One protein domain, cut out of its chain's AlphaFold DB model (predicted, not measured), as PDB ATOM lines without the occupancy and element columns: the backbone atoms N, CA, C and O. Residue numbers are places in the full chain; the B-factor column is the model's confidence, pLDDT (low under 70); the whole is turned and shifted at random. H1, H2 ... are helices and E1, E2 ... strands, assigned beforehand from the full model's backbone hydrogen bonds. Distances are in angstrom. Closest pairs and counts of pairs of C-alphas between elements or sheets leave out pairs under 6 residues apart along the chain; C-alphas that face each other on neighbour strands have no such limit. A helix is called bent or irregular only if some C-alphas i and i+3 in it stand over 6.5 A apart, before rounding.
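This is residues 54 to 119 of the 123 residues of an uncharacterized protein of Gossypium klotzschianum (UniProt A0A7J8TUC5). This is an open, loose frame, longer than it is wide: H1 and the last part of H4 meet at one end with the short strand E1 near H1, and H2 and H3 sit together at the other end. Two thin links, residues 75 to 82 and residues 101 to 106, run between the two ends and leave the middle empty. The printed part has 66 residues with four named helices and one named strand, in the order H1 E1 H2 H3 H4, and its class is mostly helix. It is loose, with a radius of gyration of the C-alphas of 13.5 A, and elongated, with spans of 38 by 23 by 22 A.

Begin with the longest helix, H4, residues 107 to 118. With residues 114 to 118 alone it touches H1, residues 55 to 62, and the closest C-alphas are those of Thr 118 and Arg 59, 4.9 A apart. Their lines stand at a steep tilt of 45 degrees, opposite ways. Next look at E1, residues 71 to 74, which pairs with no named strand; its closest C-alpha to H1 is that of Phe 72, 6.8 A from that of Leu 61. Short antiparallel pairings join residues 65 to 66 with residues 71 to 72 of E1, and residues 73 to 74 of E1 with residues 77 to 78. At the other end, H2, residues 83 to 89, and H3, residues 94 to 100, only just touch, with 3 pairs of C-alphas within 8 A, the closest being Thr 87 and Arg 94 at 6.5 A. They run opposite ways at a steep tilt of 69 degrees, only just short of about perpendicular. H2 is apart from H1, E1 and H4, and H3 is apart from H1, E1 and H4. Every O i to N i+4 pair is within hydrogen-bond range in H1, H2 and H4; in H3 it is 1 of 3, beside 3 of 4 O i to N i+3 pairs.

Find C-alpha 107 at (89.798, 103.922, 91.878); from there H4 runs 16.2 A to C-alpha 118 at (104.429, 104.442, 98.840). H1 begins at C-alpha 55, at (109.310, 104.136, 94.683), and is 10.2 A long, as is E1. H2 and H3 each measure 9.9 A. H3 is irregular: C-alphas 95 and 98 are 7.3 A apart.

The two C-alphas farthest apart are those of Lys 95 and Gly 119, at 38.6 A. The printed part, residues 54 to 119, has no cut. The link from H2 to H3 is tight, the other three are short, and none is long. Look for low confidence at residues 94 to 105, under 70; the mean pLDDT of the printed part is 78.8.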
ATOM      1  N   ASP A  54     110.334 103.597  90.172       84.06
ATOM      2  CA  ASP A  54     110.982 104.364  91.236       84.06
ATOM      3  C   ASP A  54     109.977 104.663  92.360       84.06
ATOM      4  O   ASP A  54     109.045 105.461  92.218       84.06
ATOM      5  N   LYS A  55     110.171 103.998  93.502       82.06
ATOM      6  CA  LYS A  55     109.310 104.136  94.683       82.06
ATOM      7  C   LYS A  55     109.395 105.526  95.314       82.06
ATOM      8  O   LYS A  55     108.390 106.006  95.836       82.06
ATOM      9  N   LEU A  56     110.569 106.161  95.295       83.12
ATOM     10  CA  LEU A  56     110.760 107.494  95.869       83.12
ATOM     11  C   LEU A  56     110.077 108.545  94.998       83.12
ATOM     12  O   LEU A  56     109.377 109.405  95.531       83.12
ATOM     13  N   LEU A  57     110.198 108.415  93.675       84.81
ATOM     14  CA  LEU A  57     109.456 109.245  92.732       84.81
ATOM     15  C   LEU A  57     107.948 109.077  92.929       84.81
ATOM     16  O   LEU A  57     107.252 110.068  93.112       84.81
ATOM     17  N   LEU A  58     107.432 107.843  92.970       83.50
ATOM     18  CA  LEU A  58     106.002 107.614  93.203       83.50
ATOM     19  C   LEU A  58     105.521 108.191  94.535       83.50
ATOM     20  O   LEU A  58     104.432 108.757  94.595       83.50
ATOM     21  N   ARG A  59     106.326 108.087  95.597       82.94
ATOM     22  CA  ARG A  59     106.012 108.698  96.893       82.94
ATOM     23  C   ARG A  59     105.957 110.223  96.805       82.94
ATOM     24  O   ARG A  59     105.056 110.816  97.386       82.94
ATOM     25  N   ALA A  60     106.871 110.847  96.061       86.06
ATOM     26  CA  ALA A  60     106.845 112.287  95.809       86.06
ATOM     27  C   ALA A  60     105.641 112.706  94.944       86.06
ATOM     28  O   ALA A  60     105.049 113.755  95.186       86.06
ATOM     29  N   LEU A  61     105.240 111.878  93.973       85.31
ATOM     30  CA  LEU A  61     104.068 112.118  93.125       85.31
ATOM     31  C   LEU A  61     102.740 111.892  93.863       85.31
ATOM     32  O   LEU A  61     101.741 112.505  93.504       85.31
ATOM     33  N   ALA A  62     102.712 111.055  94.905       85.06
ATOM     34  CA  ALA A  62     101.487 110.677  95.613       85.06
ATOM     35  C   ALA A  62     100.690 111.873  96.157       85.06
ATOM     36  O   ALA A  62      99.463 111.857  96.108       85.06
ATOM     37  N   GLN A  63     101.371 112.931  96.607       83.75
ATOM     38  CA  GLN A  63     100.720 114.158  97.091       83.75
ATOM     39  C   GLN A  63      99.987 114.942  95.988       83.75
ATOM     40  O   GLN A  63      99.145 115.783  96.284       83.75
ATOM     41  N   TYR A  64     100.304 114.668  94.722       88.38
ATOM     42  CA  TYR A  64      99.686 115.278  93.546       88.38
ATOM     43  C   TYR A  64      98.591 114.396  92.938       88.38
ATOM     44  O   TYR A  64      98.108 114.687  91.844       88.38
ATOM     45  N   LEU A  65      98.209 113.302  93.601       86.00
ATOM     46  CA  LEU A  65      97.145 112.439  93.115       86.00
ATOM     47  C   LEU A  65      95.790 113.152  93.193       86.00
ATOM     48  O   LEU A  65      95.307 113.498  94.269       86.00
ATOM     49  N   ASN A  66      95.132 113.286  92.049       85.25
ATOM     50  CA  ASN A  66      93.759 113.737  91.954       85.25
ATOM     51  C   ASN A  66      92.815 112.531  91.896       85.25
ATOM     52  O   ASN A  66      92.753 111.818  90.895       85.25
ATOM     53  N   LEU A  67      92.056 112.312  92.972       79.50
ATOM     54  CA  LEU A  67      91.137 111.174  93.094       79.50
ATOM     55  C   LEU A  67      89.962 111.231  92.114       79.50
ATOM     56  O   LEU A  67      89.494 110.185  91.672       79.50
ATOM     57  N   VAL A  68      89.505 112.437  91.763       80.00
ATOM     58  CA  VAL A  68      88.377 112.637  90.840       80.00
ATOM     59  C   VAL A  68      88.748 112.147  89.442       80.00
ATOM     60  O   VAL A  68      87.938 111.504  88.780       80.00
ATOM     61  N   TYR A  69      89.992 112.389  89.026       77.38
ATOM     62  CA  TYR A  69      90.503 111.983  87.714       77.38
ATOM     63  C   TYR A  69      91.323 110.685  87.743       77.38
ATOM     64  O   TYR A  69      91.663 110.153  86.692       77.38
ATOM     65  N   SER A  70      91.616 110.146  88.933       77.12
ATOM     66  CA  SER A  70      92.465 108.961  89.131       77.12
ATOM     67  C   SER A  70      93.853 109.080  88.483       77.12
ATOM     68  O   SER A  70      94.387 108.102  87.958       77.12
ATOM     69  N   CYS A  71      94.448 110.276  88.523       82.81
ATOM     70  CA  CYS A  71      95.744 110.579  87.914       82.81
ATOM     71  C   CYS A  71      96.541 111.612  88.722       82.81
ATOM     72  O   CYS A  71      96.003 112.261  89.616       82.81
ATOM     73  N   PHE A  72      97.831 111.772  88.422       87.19
ATOM     74  CA  PHE A  72      98.667 112.801  89.046       87.19
ATOM     75  C   PHE A  72      98.512 114.137  88.314       87.19
ATOM     76  O   PHE A  72      98.605 114.170  87.089       87.19
ATOM     77  N   THR A  73      98.319 115.235  89.048       89.50
ATOM     78  CA  THR A  73      98.105 116.574  88.474       89.50
ATOM     79  C   THR A  73      99.044 117.624  89.069       89.50
ATOM     80  O   THR A  73      99.120 117.780  90.286       89.50
ATOM     81  N   PHE A  74      99.701 118.400  88.206       87.19
ATOM     82  CA  PHE A  74     100.610 119.504  88.516       87.19
ATOM     83  C   PHE A  74     100.052 120.822  87.977       87.19
ATOM     84  O   PHE A  74     100.240 121.181  86.813       87.19
ATOM     85  N   GLY A  75      99.345 121.567  88.827       86.88
ATOM     86  CA  GLY A  75      98.670 122.792  88.400       86.88
ATOM     87  C   GLY A  75      97.606 122.493  87.341       86.88
ATOM     88  O   GLY A  75      96.563 121.936  87.667       86.88
ATOM     89  N   LYS A  76      97.867 122.868  86.082       85.62
ATOM     90  CA  LYS A  76      96.978 122.609  84.931       85.62
ATOM     91  C   LYS A  76      97.387 121.394  84.087       85.62
ATOM     92  O   LYS A  76      96.721 121.119  83.096       85.62
ATOM     93  N   LEU A  77      98.484 120.725  84.433       86.31
ATOM     94  CA  LEU A  77      98.984 119.554  83.713       86.31
ATOM     95  C   LEU A  77      98.549 118.290  84.445       86.31
ATOM     96  O   LEU A  77      98.848 118.146  85.628       86.31
ATOM     97  N   ASP A  78      97.882 117.368  83.766       86.44
ATOM     98  CA  ASP A  78      97.719 116.001  84.246       86.44
ATOM     99  C   ASP A  78      98.761 115.082  83.591       86.44
ATOM    100  O   ASP A  78      99.211 115.316  82.473       86.44
ATOM    101  N   LEU A  79      99.209 114.067  84.327       85.94
ATOM    102  CA  LEU A  79     100.155 113.066  83.834       85.94
ATOM    103  C   LEU A  79      99.440 111.880  83.175       85.94
ATOM    104  O   LEU A  79      99.999 110.784  83.159       85.94
ATOM    105  N   VAL A  80      98.204 112.048  82.687       83.19
ATOM    106  CA  VAL A  80      97.543 111.015  81.884       83.19
ATOM    107  C   VAL A  80      98.020 111.188  80.451       83.19
ATOM    108  O   VAL A  80      97.686 112.189  79.822       83.19
ATOM    109  N   PRO A  81      98.779 110.233  79.892       83.75
ATOM    110  CA  PRO A  81      99.117 110.321  78.487       83.75
ATOM    111  C   PRO A  81      97.836 110.248  77.656       83.75
ATOM    112  O   PRO A  81      96.935 109.442  77.913       83.75
ATOM    113  N   THR A  82      97.762 111.083  76.631       84.94
ATOM    114  CA  THR A  82      96.698 111.019  75.634       84.94
ATOM    115  C   THR A  82      96.746 109.683  74.887       84.94
ATOM    116  O   THR A  82      97.763 108.986  74.856       84.94
ATOM    117  N   VAL A  83      95.645 109.315  74.222       82.69
ATOM    118  CA  VAL A  83      95.598 108.095  73.394       82.69
ATOM    119  C   VAL A  83      96.701 108.103  72.328       82.69
ATOM    120  O   VAL A  83      97.276 107.057  72.029       82.69
ATOM    121  N   GLU A  84      97.026 109.269  71.770       86.12
ATOM    122  CA  GLU A  84      98.093 109.420  70.783       86.12
ATOM    123  C   GLU A  84      99.483 109.202  71.387       86.12
ATOM    124  O   GLU A  84     100.260 108.421  70.837       86.12
ATOM    125  N   GLU A  85      99.779 109.820  72.531       87.75
ATOM    126  CA  GLU A  85     101.055 109.629  73.228       87.75
ATOM    127  C   GLU A  85     101.259 108.171  73.634       87.75
ATOM    128  O   GLU A  85     102.325 107.613  73.384       87.75
ATOM    129  N   TYR A  86     100.226 107.516  74.167       82.81
ATOM    130  CA  TYR A  86     100.271 106.088  74.469       82.81
ATOM    131  C   TYR A  86     100.502 105.224  73.226       82.81
ATOM    132  O   TYR A  86     101.320 104.307  73.256       82.81
ATOM    133  N   THR A  87      99.779 105.507  72.138       84.62
ATOM    134  CA  THR A  87      99.928 104.783  70.867       84.62
ATOM    135  C   THR A  87     101.363 104.893  70.364       84.62
ATOM    136  O   THR A  87     101.941 103.895  69.946       84.62
ATOM    137  N   ASN A  88     101.948 106.088  70.434       88.44
ATOM    138  CA  ASN A  88     103.311 106.335  69.984       88.44
ATOM    139  C   ASN A  88     104.340 105.665  70.905       88.44
ATOM    140  O   ASN A  88     105.255 105.008  70.411       88.44
ATOM    141  N   LEU A  89     104.172 105.788  72.226       86.75
ATOM    142  CA  LEU A  89     105.074 105.215  73.227       86.75
ATOM    143  C   LEU A  89     105.111 103.687  73.158       86.75
ATOM    144  O   LEU A  89     106.181 103.094  73.233       86.75
ATOM    145  N   LEU A  90     103.941 103.061  73.033       86.50
ATOM    146  CA  LEU A  90     103.797 101.608  73.052       86.50
ATOM    147  C   LEU A  90     103.742 100.992  71.656       86.50
ATOM    148  O   LEU A  90     103.491  99.798  71.544       86.50
ATOM    149  N   ARG A  91     103.875 101.782  70.583       88.38
ATOM    150  CA  ARG A  91     103.613 101.342  69.197       88.38
ATOM    151  C   ARG A  91     102.306 100.550  69.073       88.38
ATOM    152  O   ARG A  91     102.198  99.586  68.315       88.38
ATOM    153  N   PHE A  92     101.312 100.948  69.860       81.38
ATOM    154  CA  PHE A  92     100.066 100.218  70.008       81.38
ATOM    155  C   PHE A  92      99.185 100.445  68.770       81.38
ATOM    156  O   PHE A  92      99.027 101.590  68.339       81.38
ATOM    157  N   PRO A  93      98.560  99.418  68.174       75.12
ATOM    158  CA  PRO A  93      97.708  99.628  67.008       75.12
ATOM    159  C   PRO A  93      96.488 100.507  67.342       75.12
ATOM    160  O   PRO A  93      95.594 100.093  68.083       75.12
ATOM    161  N   ARG A  94      96.376 101.700  66.726       68.81
ATOM    162  CA  ARG A  94      95.254 102.652  66.951       68.81
ATOM    163  C   ARG A  94      93.868 102.008  66.824       68.81
ATOM    164  O   ARG A  94      92.945 102.394  67.536       68.81
ATOM    165  N   LYS A  95      93.725 100.990  65.965       69.38
ATOM    166  CA  LYS A  95      92.472 100.235  65.765       69.38
ATOM    167  C   LYS A  95      91.944  99.583  67.050       69.38
ATOM    168  O   LYS A  95      90.742  99.372  67.160       69.38
ATOM    169  N   GLN A  96      92.818  99.276  68.010       65.56
ATOM    170  CA  GLN A  96      92.449  98.674  69.292       65.56
ATOM    171  C   GLN A  96      92.465  99.684  70.453       65.56
ATOM    172  O   GLN A  96      92.015  99.348  71.548       65.56
ATOM    173  N   ALA A  97      92.965 100.912  70.245       65.38
ATOM    174  CA  ALA A  97      93.262 101.843  71.338       65.38
ATOM    175  C   ALA A  97      91.992 102.199  72.119       65.38
ATOM    176  O   ALA A  97      91.944 102.066  73.340       65.38
ATOM    177  N   ASN A  98      90.904 102.492  71.407       66.00
ATOM    178  CA  ASN A  98      89.612 102.799  72.022       66.00
ATOM    179  C   ASN A  98      89.079 101.670  72.927       66.00
ATOM    180  O   ASN A  98      88.355 101.955  73.873       66.00
ATOM    181  N   LYS A  99      89.447 100.406  72.671       67.12
ATOM    182  CA  LYS A  99      89.031  99.242  73.475       67.12
ATOM    183  C   LYS A  99      89.915  99.032  74.710       67.12
ATOM    184  O   LYS A  99      89.434  98.541  75.726       67.12
ATOM    185  N   ALA A 100      91.196  99.394  74.631       62.41
ATOM    186  CA  ALA A 100      92.121  99.304  75.760       62.41
ATOM    187  C   ALA A 100      91.837 100.387  76.819       62.41
ATOM    188  O   ALA A 100      91.892 100.104  78.015       62.41
ATOM    189  N   TYR A 101      91.460 101.596  76.384       58.25
ATOM    190  CA  TYR A 101      91.207 102.745  77.267       58.25
ATOM    191  C   TYR A 101      89.752 102.883  77.742       58.25
ATOM    192  O   TYR A 101      89.464 103.733  78.577       58.25
ATOM    193  N   SER A 102      88.818 102.044  77.276       60.12
ATOM    194  CA  SER A 102      87.396 102.132  77.652       60.12
ATOM    195  C   SER A 102      87.059 101.541  79.026       60.12
ATOM    196  O   SER A 102      85.886 101.471  79.398       60.12
ATOM    197  N   ARG A 103      88.043 101.036  79.776       59.84
ATOM    198  CA  ARG A 103      87.786 100.339  81.039       59.84
ATOM    199  C   ARG A 103      87.722 101.336  82.194       59.84
ATOM    200  O   ARG A 103      88.683 102.051  82.450       59.84
ATOM    201  N   ALA A 104      86.605 101.331  82.923       60.38
ATOM    202  CA  ALA A 104      86.461 102.112  84.146       60.38
ATOM    203  C   ALA A 104      87.593 101.769  85.129       60.38
ATOM    204  O   ALA A 104      87.788 100.600  85.487       60.38
ATOM    205  N   VAL A 105      88.348 102.785  85.548       63.44
ATOM    206  CA  VAL A 105      89.392 102.632  86.563       63.44
ATOM    207  C   VAL A 105      88.707 102.310  87.886       63.44
ATOM    208  O   VAL A 105      87.893 103.084  88.385       63.44
ATOM    209  N   ASN A 106      89.031 101.160  88.479       73.69
ATOM    210  CA  ASN A 106      88.618 100.876  89.849       73.69
ATOM    211  C   ASN A 106      89.515 101.690  90.793       73.69
ATOM    212  O   ASN A 106      90.569 101.218  91.230       73.69
ATOM    213  N   VAL A 107      89.083 102.923  91.071       71.69
ATOM    214  CA  VAL A 107      89.798 103.922  91.878       71.69
ATOM    215  C   VAL A 107      90.250 103.339  93.216       71.69
ATOM    216  O   VAL A 107      91.405 103.490  93.601       71.69
ATOM    217  N   LEU A 108      89.387 102.574  93.890       75.31
ATOM    218  CA  LEU A 108      89.701 101.978  95.188       75.31
ATOM    219  C   LEU A 108      90.843 100.954  95.100       75.31
ATOM    220  O   LEU A 108      91.719 100.920  95.963       75.31
ATOM    221  N   SER A 109      90.864 100.128  94.051       76.19
ATOM    222  CA  SER A 109      91.960  99.175  93.832       76.19
ATOM    223  C   SER A 109      93.282  99.874  93.504       76.19
ATOM    224  O   SER A 109      94.335  99.457  93.988       76.19
ATOM    225  N   PHE A 110      93.220 100.967  92.737       75.19
ATOM    226  CA  PHE A 110      94.380 101.785  92.405       75.19
ATOM    227  C   PHE A 110      94.975 102.434  93.660       75.19
ATOM    228  O   PHE A 110      96.177 102.316  93.893       75.19
ATOM    229  N   LEU A 111      94.136 103.024  94.516       76.62
ATOM    230  CA  LEU A 111      94.569 103.651  95.767       76.62
ATOM    231  C   LEU A 111      95.215 102.661  96.724       76.62
ATOM    232  O   LEU A 111      96.308 102.921  97.222       76.62
ATOM    233  N   LYS A 112      94.595 101.493  96.931       81.06
ATOM    234  CA  LYS A 112      95.171 100.428  97.766       81.06
ATOM    235  C   LYS A 112      96.563 100.024  97.288       81.06
ATOM    236  O   LYS A 112      97.473  99.825  98.093       81.06
ATOM    237  N   ARG A 113      96.747  99.941  95.970       77.50
ATOM    238  CA  ARG A 113      98.031  99.581  95.369       77.50
ATOM    239  C   ARG A 113      99.059 100.704  95.506       77.50
ATOM    240  O   ARG A 113     100.206 100.416  95.835       77.50
ATOM    241  N   LEU A 114      98.652 101.961  95.316       76.94
ATOM    242  CA  LEU A 114      99.523 103.117  95.519       76.94
ATOM    243  C   LEU A 114     100.002 103.193  96.973       76.94
ATOM    244  O   LEU A 114     101.203 103.265  97.198       76.94
ATOM    245  N   MET A 115      99.089 103.068  97.938       79.06
ATOM    246  CA  MET A 115      99.398 103.055  99.373       79.06
ATOM    247  C   MET A 115     100.400 101.953  99.747       79.06
ATOM    248  O   MET A 115     101.369 102.213 100.458       79.06
ATOM    249  N   SER A 116     100.243 100.746  99.187       77.94
ATOM    250  CA  SER A 116     101.205  99.644  99.353       77.94
ATOM    251  C   SER A 116     102.602  99.968  98.805       77.94
ATOM    252  O   SER A 116     103.603  99.529  99.368       77.94
ATOM    253  N   ILE A 117     102.698 100.711  97.698       72.31
ATOM    254  CA  ILE A 117     103.985 101.050  97.068       72.31
ATOM    255  C   ILE A 117     104.672 102.209  97.797       72.31
ATOM    256  O   ILE A 117     105.893 102.185  97.964       72.31
ATOM    257  N   THR A 118     103.907 103.215  98.224       74.56
ATOM    258  CA  THR A 118     104.429 104.442  98.840       74.56
ATOM    259  C   THR A 118     104.604 104.333 100.355       74.56
ATOM    260  O   THR A 118     105.263 105.191 100.946       74.56
ATOM    261  N   GLY A 119     104.052 103.288 100.983       70.88
ATOM    262  CA  GLY A 119     104.065 103.100 102.436       70.88
ATOM    263  C   GLY A 119     103.132 104.061 103.177       70.88
ATOM    264  O   GLY A 119     103.397 104.405 104.325       70.88
TER     265      GLY A 119